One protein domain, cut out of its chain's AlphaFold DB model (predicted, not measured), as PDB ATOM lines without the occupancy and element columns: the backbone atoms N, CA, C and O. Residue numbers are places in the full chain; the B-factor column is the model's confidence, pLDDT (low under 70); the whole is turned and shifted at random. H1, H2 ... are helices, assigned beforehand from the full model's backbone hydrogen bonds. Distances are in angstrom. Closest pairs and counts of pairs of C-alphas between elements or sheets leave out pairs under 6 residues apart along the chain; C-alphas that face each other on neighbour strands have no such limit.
ATOM      1  N   THR A   2      26.541 -43.218  20.217       54.97
ATOM      2  CA  THR A   2      25.368 -43.208  19.313       54.97
ATOM      3  C   THR A   2      24.666 -41.847  19.160       54.97
ATOM      4  O   THR A   2      24.227 -41.507  18.068       54.97
ATOM      5  N   ASP A   3      24.630 -41.033  20.216       78.50
ATOM      6  CA  ASP A   3      23.943 -39.728  20.227       78.50
ATOM      7  C   ASP A   3      24.588 -38.671  19.294       78.50
ATOM      8  O   ASP A   3      23.904 -37.856  18.682       78.50
ATOM      9  N   ILE A   4      25.916 -38.722  19.099       84.75
ATOM     10  CA  ILE A   4      26.632 -37.779  18.216       84.75
ATOM     11  C   ILE A   4      26.382 -38.098  16.738       84.75
ATOM     12  O   ILE A   4      26.259 -37.178  15.934       84.75
ATOM     13  N   ILE A   5      26.274 -39.383  16.385       82.00
ATOM     14  CA  ILE A   5      25.982 -39.813  15.010       82.00
ATOM     15  C   ILE A   5      24.585 -39.329  14.608       82.00
ATOM     16  O   ILE A   5      24.437 -38.662  13.587       82.00
ATOM     17  N   ALA A   6      23.579 -39.567  15.458       83.81
ATOM     18  CA  ALA A   6      22.214 -39.098  15.217       83.81
ATOM     19  C   ALA A   6      22.137 -37.563  15.121       83.81
ATOM     20  O   ALA A   6      21.460 -37.019  14.244       83.81
ATOM     21  N   PHE A   7      22.864 -36.852  15.989       91.56
ATOM     22  CA  PHE A   7      22.935 -35.393  15.939       91.56
ATOM     23  C   PHE A   7      23.594 -34.875  14.654       91.56
ATOM     24  O   PHE A   7      23.077 -33.940  14.042       91.56
ATOM     25  N   SER A   8      24.675 -35.514  14.204       90.38
ATOM     26  CA  SER A   8      25.346 -35.194  12.941       90.38
ATOM     27  C   SER A   8      24.393 -35.316  11.746       90.38
ATOM     28  O   SER A   8      24.261 -34.378  10.958       90.38
ATOM     29  N   THR A   9      23.616 -36.403  11.673       86.00
ATOM     30  CA  THR A   9      22.589 -36.586  10.633       86.00
ATOM     31  C   THR A   9      21.521 -35.490  10.671       86.00
ATOM     32  O   THR A   9      21.145 -34.962   9.625       86.00
ATOM     33  N   MET A  10      21.049 -35.090  11.857       91.06
ATOM     34  CA  MET A  10      20.056 -34.014  11.985       91.06
ATOM     35  C   MET A  10      20.583 -32.661  11.489       91.06
ATOM     36  O   MET A  10      19.867 -31.942  10.792       91.06
ATOM     37  N   VAL A  11      21.828 -32.310  11.822       92.44
ATOM     38  CA  VAL A  11      22.454 -31.050  11.382       92.44
ATOM     39  C   VAL A  11      22.718 -31.063   9.872       92.44
ATOM     40  O   VAL A  11      22.513 -30.045   9.202       92.44
ATOM     41  N   ASN A  12      23.083 -32.216   9.308       92.25
ATOM     42  CA  ASN A  12      23.220 -32.369   7.862       92.25
ATOM     43  C   ASN A  12      21.879 -32.189   7.136       92.25
ATOM     44  O   ASN A  12      21.784 -31.417   6.184       92.25
ATOM     45  N   ASN A  13      20.816 -32.822   7.639       89.69
ATOM     46  CA  ASN A  13      19.472 -32.688   7.075       89.69
ATOM     47  C   ASN A  13      18.957 -31.245   7.147       89.69
ATOM     48  O   ASN A  13      18.327 -30.772   6.204       89.69
ATOM     49  N   LEU A  14      19.255 -30.525   8.235       89.69
ATOM     50  CA  LEU A  14      18.959 -29.095   8.348       89.69
ATOM     51  C   LEU A  14      19.680 -28.285   7.263       89.69
ATOM     52  O   LEU A  14      19.075 -27.405   6.655       89.69
ATOM     53  N   THR A  15      20.952 -28.590   7.014       90.88
ATOM     54  CA  THR A  15      21.758 -27.908   5.993       90.88
ATOM     55  C   THR A  15      21.163 -28.131   4.595       90.88
ATOM     56  O   THR A  15      20.860 -27.166   3.897       90.88
ATOM     57  N   ALA A  16      20.864 -29.387   4.244       85.75
ATOM     58  CA  ALA A  16      20.232 -29.745   2.972       85.75
ATOM     59  C   ALA A  16      18.825 -29.138   2.804       85.75
ATOM     60  O   ALA A  16      18.469 -28.670   1.724       85.75
ATOM     61  N   PHE A  17      18.017 -29.109   3.869       88.50
ATOM     62  CA  PHE A  17      16.692 -28.489   3.842       88.50
ATOM     63  C   PHE A  17      16.769 -26.990   3.538       88.50
ATOM     64  O   PHE A  17      16.036 -26.505   2.680       88.50
ATOM     65  N   LEU A  18      17.659 -26.257   4.218       87.50
ATOM     66  CA  LEU A  18      17.810 -24.813   4.016       87.50
ATOM     67  C   LEU A  18      18.249 -24.477   2.587       87.50
ATOM     68  O   LEU A  18      17.834 -23.456   2.043       87.50
ATOM     69  N   GLU A  19      19.041 -25.339   1.963       89.06
ATOM     70  CA  GLU A  19      19.478 -25.173   0.575       89.06
ATOM     71  C   GLU A  19      18.344 -25.432  -0.411       89.06
ATOM     72  O   GLU A  19      18.046 -24.577  -1.245       89.06
ATOM     73  N   ASN A  20      17.647 -26.557  -0.257       86.56
ATOM     74  CA  ASN A  20      16.542 -26.937  -1.136       86.56
ATOM     75  C   ASN A  20      15.328 -26.004  -1.005       86.56
ATOM     76  O   ASN A  20      14.584 -25.817  -1.963       86.56
ATOM     77  N   ALA A  21      15.130 -25.388   0.163       87.69
ATOM     78  CA  ALA A  21      14.058 -24.425   0.404       87.69
ATOM     79  C   ALA A  21      14.382 -22.996  -0.086       87.69
ATOM     80  O   ALA A  21      13.591 -22.083   0.154       87.69
ATOM     81  N   GLY A  22      15.543 -22.763  -0.714       87.56
ATOM     82  CA  GLY A  22      15.978 -21.420  -1.130       87.56
ATOM     83  C   GLY A  22      16.338 -20.494   0.041       87.56
ATOM     84  O   GLY A  22      16.394 -19.276  -0.113       87.56
ATOM     85  N   ALA A  23      16.587 -21.062   1.221       88.25
ATOM     86  CA  ALA A  23      16.830 -20.376   2.487       88.25
ATOM     87  C   ALA A  23      18.320 -20.406   2.897       88.25
ATOM     88  O   ALA A  23      18.650 -20.337   4.082       88.25
ATOM     89  N   ALA A  24      19.235 -20.488   1.925       85.38
ATOM     90  CA  ALA A  24      20.676 -20.635   2.158       85.38
ATOM     91  C   ALA A  24      21.293 -19.494   2.993       85.38
ATOM     92  O   ALA A  24      22.285 -19.703   3.690       85.38
ATOM     93  N   SER A  25      20.680 -18.305   3.003       83.19
ATOM     94  CA  SER A  25      21.091 -17.176   3.852       83.19
ATOM     95  C   SER A  25      21.027 -17.486   5.353       83.19
ATOM     96  O   SER A  25      21.742 -16.873   6.140       83.19
ATOM     97  N   HIS A  26      20.218 -18.461   5.775       86.25
ATOM     98  CA  HIS A  26      20.157 -18.886   7.172       86.25
ATOM     99  C   HIS A  26      21.366 -19.725   7.602       86.25
ATOM    100  O   HIS A  26      21.610 -19.846   8.802       86.25
ATOM    101  N   LEU A  27      22.159 -20.258   6.664       88.81
ATOM    102  CA  LEU A  27      23.364 -21.031   6.983       88.81
ATOM    103  C   LEU A  27      24.453 -20.185   7.646       88.81
ATOM    104  O   LEU A  27      25.257 -20.715   8.410       88.81
ATOM    105  N   THR A  28      24.471 -18.879   7.384       88.81
ATOM    106  CA  THR A  28      25.419 -17.926   7.976       88.81
ATOM    107  C   THR A  28      24.866 -17.238   9.224       88.81
ATOM    108  O   THR A  28      25.512 -16.346   9.768       88.81
ATOM    109  N   ASN A  29      23.685 -17.639   9.712       87.50
ATOM    110  CA  ASN A  29      23.084 -17.043  10.899       87.50
ATOM    111  C   ASN A  29      23.831 -17.491  12.179       87.50
ATOM    112  O   ASN A  29      23.757 -18.672  12.541       87.50
ATOM    113  N   PRO A  30      24.488 -16.569  12.911       81.69
ATOM    114  CA  PRO A  30      25.298 -16.917  14.078       81.69
ATOM    115  C   PRO A  30      24.457 -17.428  15.254       81.69
ATOM    116  O   PRO A  30      24.883 -18.327  15.967       81.69
ATOM    117  N   THR A  31      23.230 -16.930  15.430       86.31
ATOM    118  CA  THR A  31      22.322 -17.392  16.491       86.31
ATOM    119  C   THR A  31      21.867 -18.827  16.246       86.31
ATOM    120  O   THR A  31      21.777 -19.626  17.179       86.31
ATOM    121  N   LEU A  32      21.594 -19.175  14.985       86.12
ATOM    122  CA  LEU A  32      21.214 -20.537  14.628       86.12
ATOM    123  C   LEU A  32      22.394 -21.502  14.803       86.12
ATOM    124  O   LEU A  32      22.196 -22.605  15.311       86.12
ATOM    125  N   LEU A  33      23.609 -21.071  14.447       90.75
ATOM    126  CA  LEU A  33      24.843 -21.819  14.686       90.75
ATOM    127  C   LEU A  33      25.095 -22.049  16.188       90.75
ATOM    128  O   LEU A  33      25.255 -23.197  16.605       90.75
ATOM    129  N   ASP A  34      25.042 -21.005  17.018       86.50
ATOM    130  CA  ASP A  34      25.203 -21.109  18.478       86.50
ATOM    131  C   ASP A  34      24.143 -22.024  19.112       86.50
ATOM    132  O   ASP A  34      24.430 -22.814  20.021       86.50
ATOM    133  N   GLY A  35      22.919 -21.989  18.580       87.19
ATOM    134  CA  GLY A  35      21.841 -22.898  18.956       87.19
ATOM    135  C   GLY A  35      22.163 -24.374  18.693       87.19
ATOM    136  O   GLY A  35      21.720 -25.232  19.455       87.19
ATOM    137  N   GLN A  36      22.953 -24.700  17.664       91.06
ATOM    138  CA  GLN A  36      23.415 -26.076  17.440       91.06
ATOM    139  C   GLN A  36      24.644 -26.421  18.289       91.06
ATOM    140  O   GLN A  36      24.692 -27.502  18.872       91.06
ATOM    141  N   ILE A  37      25.604 -25.501  18.423       93.06
ATOM    142  CA  ILE A  37      26.820 -25.709  19.227       93.06
ATOM    143  C   ILE A  37      26.465 -25.951  20.701       93.06
ATOM    144  O   ILE A  37      27.050 -26.818  21.348       93.06
ATOM    145  N   SER A  38      25.485 -25.223  21.241       90.94
ATOM    146  CA  SER A  38      25.058 -25.341  22.644       90.94
ATOM    147  C   SER A  38      24.483 -26.714  23.016       90.94
ATOM    148  O   SER A  38      24.512 -27.079  24.192       90.94
ATOM    149  N   LYS A  39      24.030 -27.502  22.031       90.75
ATOM    150  CA  LYS A  39      23.554 -28.881  22.228       90.75
ATOM    151  C   LYS A  39      24.696 -29.877  22.441       90.75
ATOM    152  O   LYS A  39      24.449 -30.997  22.878       90.75
ATOM    153  N   LEU A  40      25.940 -29.485  22.155       88.12
ATOM    154  CA  LEU A  40      27.105 -30.340  22.339       88.12
ATOM    155  C   LEU A  40      27.648 -30.301  23.779       88.12
ATOM    156  O   LEU A  40      27.731 -29.237  24.411       88.12
ATOM    157  N   PRO A  41      28.149 -31.446  24.282       87.44
ATOM    158  CA  PRO A  41      28.993 -31.490  25.470       87.44
ATOM    159  C   PRO A  41      30.175 -30.509  25.385       87.44
ATOM    160  O   PRO A  41      30.694 -30.230  24.304       87.44
ATOM    161  N   MET A  42      30.630 -29.988  26.531       83.06
ATOM    162  CA  MET A  42      31.683 -28.955  26.580       83.06
ATOM    163  C   MET A  42      32.974 -29.378  25.863       83.06
ATOM    164  O   MET A  42      33.560 -28.579  25.144       83.06
ATOM    165  N   ASN A  43      33.379 -30.644  25.997       85.25
ATOM    166  CA  ASN A  43      34.551 -31.184  25.304       85.25
ATOM    167  C   ASN A  43      34.405 -31.118  23.774       85.25
ATOM    168  O   ASN A  43      35.359 -30.775  23.087       85.25
ATOM    169  N   LYS A  44      33.205 -31.367  23.234       89.62
ATOM    170  CA  LYS A  44      32.945 -31.257  21.792       89.62
ATOM    171  C   LYS A  44      32.860 -29.810  21.315       89.62
ATOM    172  O   LYS A  44      33.319 -29.513  20.220       89.62
ATOM    173  N   ARG A  45      32.368 -28.891  22.150       93.25
ATOM    174  CA  ARG A  45      32.426 -27.447  21.858       93.25
ATOM    175  C   ARG A  45      33.864 -26.935  21.763       93.25
ATOM    176  O   ARG A  45      34.171 -26.117  20.904       93.25
ATOM    177  N   GLU A  46      34.747 -27.442  22.616       87.12
ATOM    178  CA  GLU A  46      36.171 -27.110  22.587       87.12
ATOM    179  C   GLU A  46      36.877 -27.688  21.347       87.12
ATOM    180  O   GLU A  46      37.677 -27.001  20.718       87.12
ATOM    181  N   GLU A  47      36.568 -28.931  20.962       90.19
ATOM    182  CA  GLU A  47      37.050 -29.529  19.706       90.19
ATOM    183  C   GLU A  47      36.597 -28.727  18.473       90.19
ATOM    184  O   GLU A  47      37.415 -28.454  17.596       90.19
ATOM    185  N   TRP A  48      35.340 -28.276  18.437       94.12
ATOM    186  CA  TRP A  48      34.829 -27.394  17.382       94.12
ATOM    187  C   TRP A  48      35.590 -26.063  17.311       94.12
ATOM    188  O   TRP A  48      36.009 -25.637  16.235       94.12
ATOM    189  N   ALA A  49      35.822 -25.416  18.458       90.44
ATOM    190  CA  ALA A  49      36.568 -24.160  18.508       90.44
ATOM    191  C   ALA A  49      38.004 -24.325  17.982       90.44
ATOM    192  O   ALA A  49      38.497 -23.472  17.244       90.44
ATOM    193  N   ARG A  50      38.660 -25.447  18.312       89.06
ATOM    194  CA  ARG A  50      39.979 -25.788  17.761       89.06
ATOM    195  C   ARG A  50      39.937 -25.985  16.253       89.06
ATOM    196  O   ARG A  50      40.809 -25.452  15.581       89.06
ATOM    197  N   TYR A  51      38.938 -26.704  15.741       91.38
ATOM    198  CA  TYR A  51      38.768 -26.941  14.306       91.38
ATOM    199  C   TYR A  51      38.666 -25.626  13.525       91.38
ATOM    200  O   TYR A  51      39.412 -25.420  12.569       91.38
ATOM    201  N   ILE A  52      37.813 -24.700  13.978       90.88
ATOM    202  CA  ILE A  52      37.653 -23.376  13.359       90.88
ATOM    203  C   ILE A  52      38.964 -22.588  13.361       90.88
ATOM    204  O   ILE A  52      39.333 -22.006  12.340       90.88
ATOM    205  N   PHE A  53      39.686 -22.611  14.485       86.88
ATOM    206  CA  PHE A  53      40.977 -21.942  14.604       86.88
ATOM    207  C   PHE A  53      42.030 -22.558  13.671       86.88
ATOM    208  O   PHE A  53      42.708 -21.832  12.952       86.88
ATOM    209  N   SER A  54      42.138 -23.891  13.623       84.31
ATOM    210  CA  SER A  54      43.102 -24.588  12.760       84.31
ATOM    211  C   SER A  54      42.793 -24.449  11.272       84.31
ATOM    212  O   SER A  54      43.712 -24.400  10.462       84.31
ATOM    213  N   ALA A  55      41.511 -24.366  10.910       80.50
ATOM    214  CA  ALA A  55      41.063 -24.200   9.531       80.50
ATOM    215  C   ALA A  55      41.077 -22.729   9.069       80.50
ATOM    216  O   ALA A  55      40.711 -22.446   7.931       80.50
ATOM    217  N   ASN A  56      41.479 -21.794   9.941       86.62
ATOM    218  CA  ASN A  56      41.510 -20.354   9.682       86.62
ATOM    219  C   ASN A  56      40.161 -19.788   9.182       86.62
ATOM    220  O   ASN A  56      40.103 -18.959   8.271       86.62
ATOM    221  N   ILE A  57      39.048 -20.252   9.764       82.88
ATOM    222  CA  ILE A  57      37.694 -19.835   9.373       82.88
ATOM    223  C   ILE A  57      37.282 -18.607  10.196       82.88
ATOM    224  O   ILE A  57      37.004 -18.707  11.387       82.88
ATOM    225  N   CYS A  58      37.203 -17.444   9.544       77.81
ATOM    226  CA  CYS A  58      36.867 -16.174  10.203       77.81
ATOM    227  C   CYS A  58      35.357 -16.016  10.483       77.81
ATOM    228  O   CYS A  58      34.961 -15.407  11.476       77.81
ATOM    229  N   PHE A  59      34.508 -16.611   9.636       81.50
ATOM    230  CA  PHE A  59      33.046 -16.562   9.749       81.50
ATOM    231  C   PHE A  59      32.463 -17.979   9.693       81.50
ATOM    232  O   PHE A  59      32.135 -18.466   8.608       81.50
ATOM    233  N   PRO A  60      32.374 -18.680  10.838       87.38
ATOM    234  CA  PRO A  60      31.853 -20.036  10.866       87.38
ATOM    235  C   PRO A  60      30.361 -20.055  10.520       87.38
ATOM    236  O   PRO A  60      29.580 -19.230  10.990       87.38
ATOM    237  N   SER A  61      29.966 -21.028   9.703       92.31
ATOM    238  CA  SER A  61      28.585 -21.260   9.277       92.31
ATOM    239  C   SER A  61      28.065 -22.609   9.775       92.31
ATOM    240  O   SER A  61      28.828 -23.491  10.180       92.31
ATOM    241  N   ILE A  62      26.751 -22.810   9.673       93.50
ATOM    242  CA  ILE A  62      26.103 -24.105   9.932       93.50
ATOM    243  C   ILE A  62      26.664 -25.189   9.014       93.50
ATOM    244  O   ILE A  62      26.813 -26.330   9.439       93.50
ATOM    245  N   ARG A  63      27.053 -24.832   7.785       92.81
ATOM    246  CA  ARG A  63      27.693 -25.761   6.851       92.81
ATOM    247  C   ARG A  63      29.069 -26.206   7.348       92.81
ATOM    248  O   ARG A  63      29.359 -27.396   7.326       92.81
ATOM    249  N   ASN A  64      29.891 -25.285   7.862       93.00
ATOM    250  CA  ASN A  64      31.176 -25.656   8.471       93.00
ATOM    251  C   ASN A  64      30.970 -26.596   9.667       93.00
ATOM    252  O   ASN A  64      31.705 -27.565   9.829       93.00
ATOM    253  N   PHE A  65      29.945 -26.325  10.476       96.12
ATOM    254  CA  PHE A  65      29.603 -27.137  11.640       96.12
ATOM    255  C   PHE A  65      29.085 -28.531  11.265       96.12
ATOM    256  O   PHE A  65      29.493 -29.519  11.873       96.12
ATOM    257  N   SER A  66      28.240 -28.619  10.234       95.25
ATOM    258  CA  SER A  66      27.750 -29.879   9.667       95.25
ATOM    259  C   SER A  66      28.901 -30.755   9.170       95.25
ATOM    260  O   SER A  66      28.983 -31.923   9.545       95.25
ATOM    261  N   ASN A  67      29.829 -30.184   8.394       92.00
ATOM    262  CA  ASN A  67      30.974 -30.915   7.847       92.00
ATOM    263  C   ASN A  67      31.857 -31.497   8.961       92.00
ATOM    264  O   ASN A  67      32.155 -32.687   8.961       92.00
ATOM    265  N   TRP A  68      32.202 -30.683   9.961       95.69
ATOM    266  CA  TRP A  68      32.996 -31.132  11.105       95.69
ATOM    267  C   TRP A  68      32.294 -32.231  11.926       95.69
ATOM    268  O   TRP A  68      32.920 -33.215  12.325       95.69
ATOM    269  N   LEU A  69      30.979 -32.122  12.155       94.31
ATOM    270  CA  LEU A  69      30.219 -33.171  12.847       94.31
ATOM    271  C   LEU A  69      30.157 -34.481  12.057       94.31
ATOM    272  O   LEU A  69      30.091 -35.553  12.662       94.31
ATOM    273  N   GLN A  70      30.153 -34.419  10.726       89.38
ATOM    274  CA  GLN A  70      30.192 -35.609   9.879       89.38
ATOM    275  C   GLN A  70      31.543 -36.316   9.976       89.38
ATOM    276  O   GLN A  70      31.559 -37.531  10.158       89.38
ATOM    277  N   GLU A  71      32.657 -35.579   9.979       88.50
ATOM    278  CA  GLU A  71      33.993 -36.154  10.204       88.50
ATOM    279  C   GLU A  71      34.073 -36.895  11.549       88.50
ATOM    280  O   GLU A  71      34.552 -38.028  11.624       88.50
ATOM    281  N   ILE A  72      33.518 -36.301  12.612       87.88
ATOM    282  CA  ILE A  72      33.451 -36.945  13.932       87.88
ATOM    283  C   ILE A  72      32.550 -38.181  13.914       87.88
ATOM    284  O   ILE A  72      32.894 -39.191  14.527       87.88
ATOM    285  N   ALA A  73      31.395 -38.116  13.250       87.75
ATOM    286  CA  ALA A  73      30.480 -39.249  13.164       87.75
ATOM    287  C   ALA A  73      31.128 -40.430  12.427       87.75
ATOM    288  O   ALA A  73      31.062 -41.548  12.928       87.75
ATOM    289  N   ILE A  74      31.821 -40.175  11.313       83.19
ATOM    290  CA  ILE A  74      32.581 -41.184  10.563       83.19
ATOM    291  C   ILE A  74      33.658 -41.812  11.453       83.19
ATOM    292  O   ILE A  74      33.748 -43.036  11.532       83.19
ATOM    293  N   PHE A  75      34.426 -40.996  12.181       83.56
ATOM    294  CA  PHE A  75      35.436 -41.494  13.114       83.56
ATOM    295  C   PHE A  75      34.836 -42.404  14.196       83.56
ATOM    296  O   PHE A  75      35.380 -43.471  14.476       83.56
ATOM    297  N   ILE A  76      33.707 -42.009  14.795       82.38
ATOM    298  CA  ILE A  76      33.023 -42.810  15.820       82.38
ATOM    299  C   ILE A  76      32.500 -44.123  15.228       82.38
ATOM    300  O   ILE A  76      32.635 -45.154  15.882       82.38
ATOM    301  N   SER A  77      31.929 -44.098  14.020       79.75
ATOM    302  CA  SER A  77      31.445 -45.303  13.338       79.75
ATOM    303  C   SER A  77      32.583 -46.295  13.088       79.75
ATOM    304  O   SER A  77      32.483 -47.445  13.495       79.75
ATOM    305  N   ILE A  78      33.713 -45.832  12.543       79.12
ATOM    306  CA  ILE A  78      34.895 -46.677  12.309       79.12
ATOM    307  C   ILE A  78      35.449 -47.227  13.631       79.12
ATOM    308  O   ILE A  78      35.771 -48.407  13.738       79.12
ATOM    309  N   ALA A  79      35.552 -46.388  14.666       76.44
ATOM    310  CA  ALA A  79      36.049 -46.819  15.970       76.44
ATOM    311  C   ALA A  79      35.132 -47.859  16.639       76.44
ATOM    312  O   ALA A  79      35.626 -48.734  17.350       76.44
ATOM    313  N   ALA A  80      33.818 -47.779  16.411       72.50
ATOM    314  CA  ALA A  80      32.858 -48.763  16.899       72.50
ATOM    315  C   ALA A  80      33.008 -50.124  16.196       72.50
ATOM    316  O   ALA A  80      32.868 -51.148  16.859       72.50
ATOM    317  N   ASP A  81      33.364 -50.136  14.910       64.00
ATOM    318  CA  ASP A  81      33.583 -51.368  14.138       64.00
ATOM    319  C   ASP A  81      34.928 -52.051  14.465       64.00
ATOM    320  O   ASP A  81      35.055 -53.271  14.374       64.00
ATOM    321  N   VAL A  82      35.941 -51.285  14.890       64.31
ATOM    322  CA  VAL A  82      37.285 -51.800  15.235       64.31
ATOM    323  C   VAL A  82      37.354 -52.363  16.665       64.31
ATOM    324  O   VAL A  82      38.246 -53.154  16.982       64.31
ATOM    325  N   MET A  83      36.418 -52.000  17.548       51.09
ATOM    326  CA  MET A  83      36.351 -52.531  18.912       51.09
ATOM    327  C   MET A  83      35.329 -53.677  18.988       51.09
ATOM    328  O   MET A  83      34.130 -53.412  18.931       51.09
TER     329      MET A  83
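This is residues 2 to 83 of the 371 residues of the protein "(Mediterranean fruit fly) hypothetical protein" of Ceratitis capitata (UniProt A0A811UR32). What is the main picture? Two long helices, H1 and H5, run side by side in opposite ways, with little H2 where H1 ends and H5 begins, H3 near that beginning too, and H4 steeply crossed to H5. Residues 53 to 58 stick out. What makes it up? The 82 printed residues include five named helices, H1 to H5 in chain order, and no named strand: all helix. The whole is compact, with a radius of gyration of the C-alphas of 13.0 A, and elongated, spanning 42 by 27 by 20 A.

How do the longest helices stand? H5, residues 62 to 82, touches H1, residues 2 to 20, closest at the C-alphas of Ile 5 and Ala 73, 4.9 A. They run opposite ways at a shallow tilt of 34 degrees, only just short of steep. What else touches H5? Three helices only just do, with 3 pairs of C-alphas within 8 A each: H2, residues 24 to 28, H3, residues 30 to 37, and H4, residues 42 to 54. The closest C-alphas are Leu 27 and Ile 62, 5.1 A, for H2, Leu 33 and Ile 62, 5.4 A, for H3, and Trp 48 and Trp 68, 7.5 A, for H4. H4 stands to H5 at a steep tilt of 64 degrees and is apart from H1. What of the backbones? In H1, H3, H4 and H5 every O i to N i+4 pair is within hydrogen-bond range; in H2 0 of 1 is, against 1 of 2 O i to N i+3 pairs.

Where is H5? It runs 30.3 A from C-alpha 62 at (26.103, -24.105, 9.932) to C-alpha 82. Where are the others? H1 begins at C-alpha 2, (25.368, -43.208, 19.313), and measures 27.6 A; H4 measures 18.5 A.

How large is it? The C-alphas farthest apart, Gly 22 and Met 83, are 42.2 A apart. Is it continuous and sure? The printed part has no cut and no long link. The model's pLDDT is under 70 at residue 2 and residues 81 to 83.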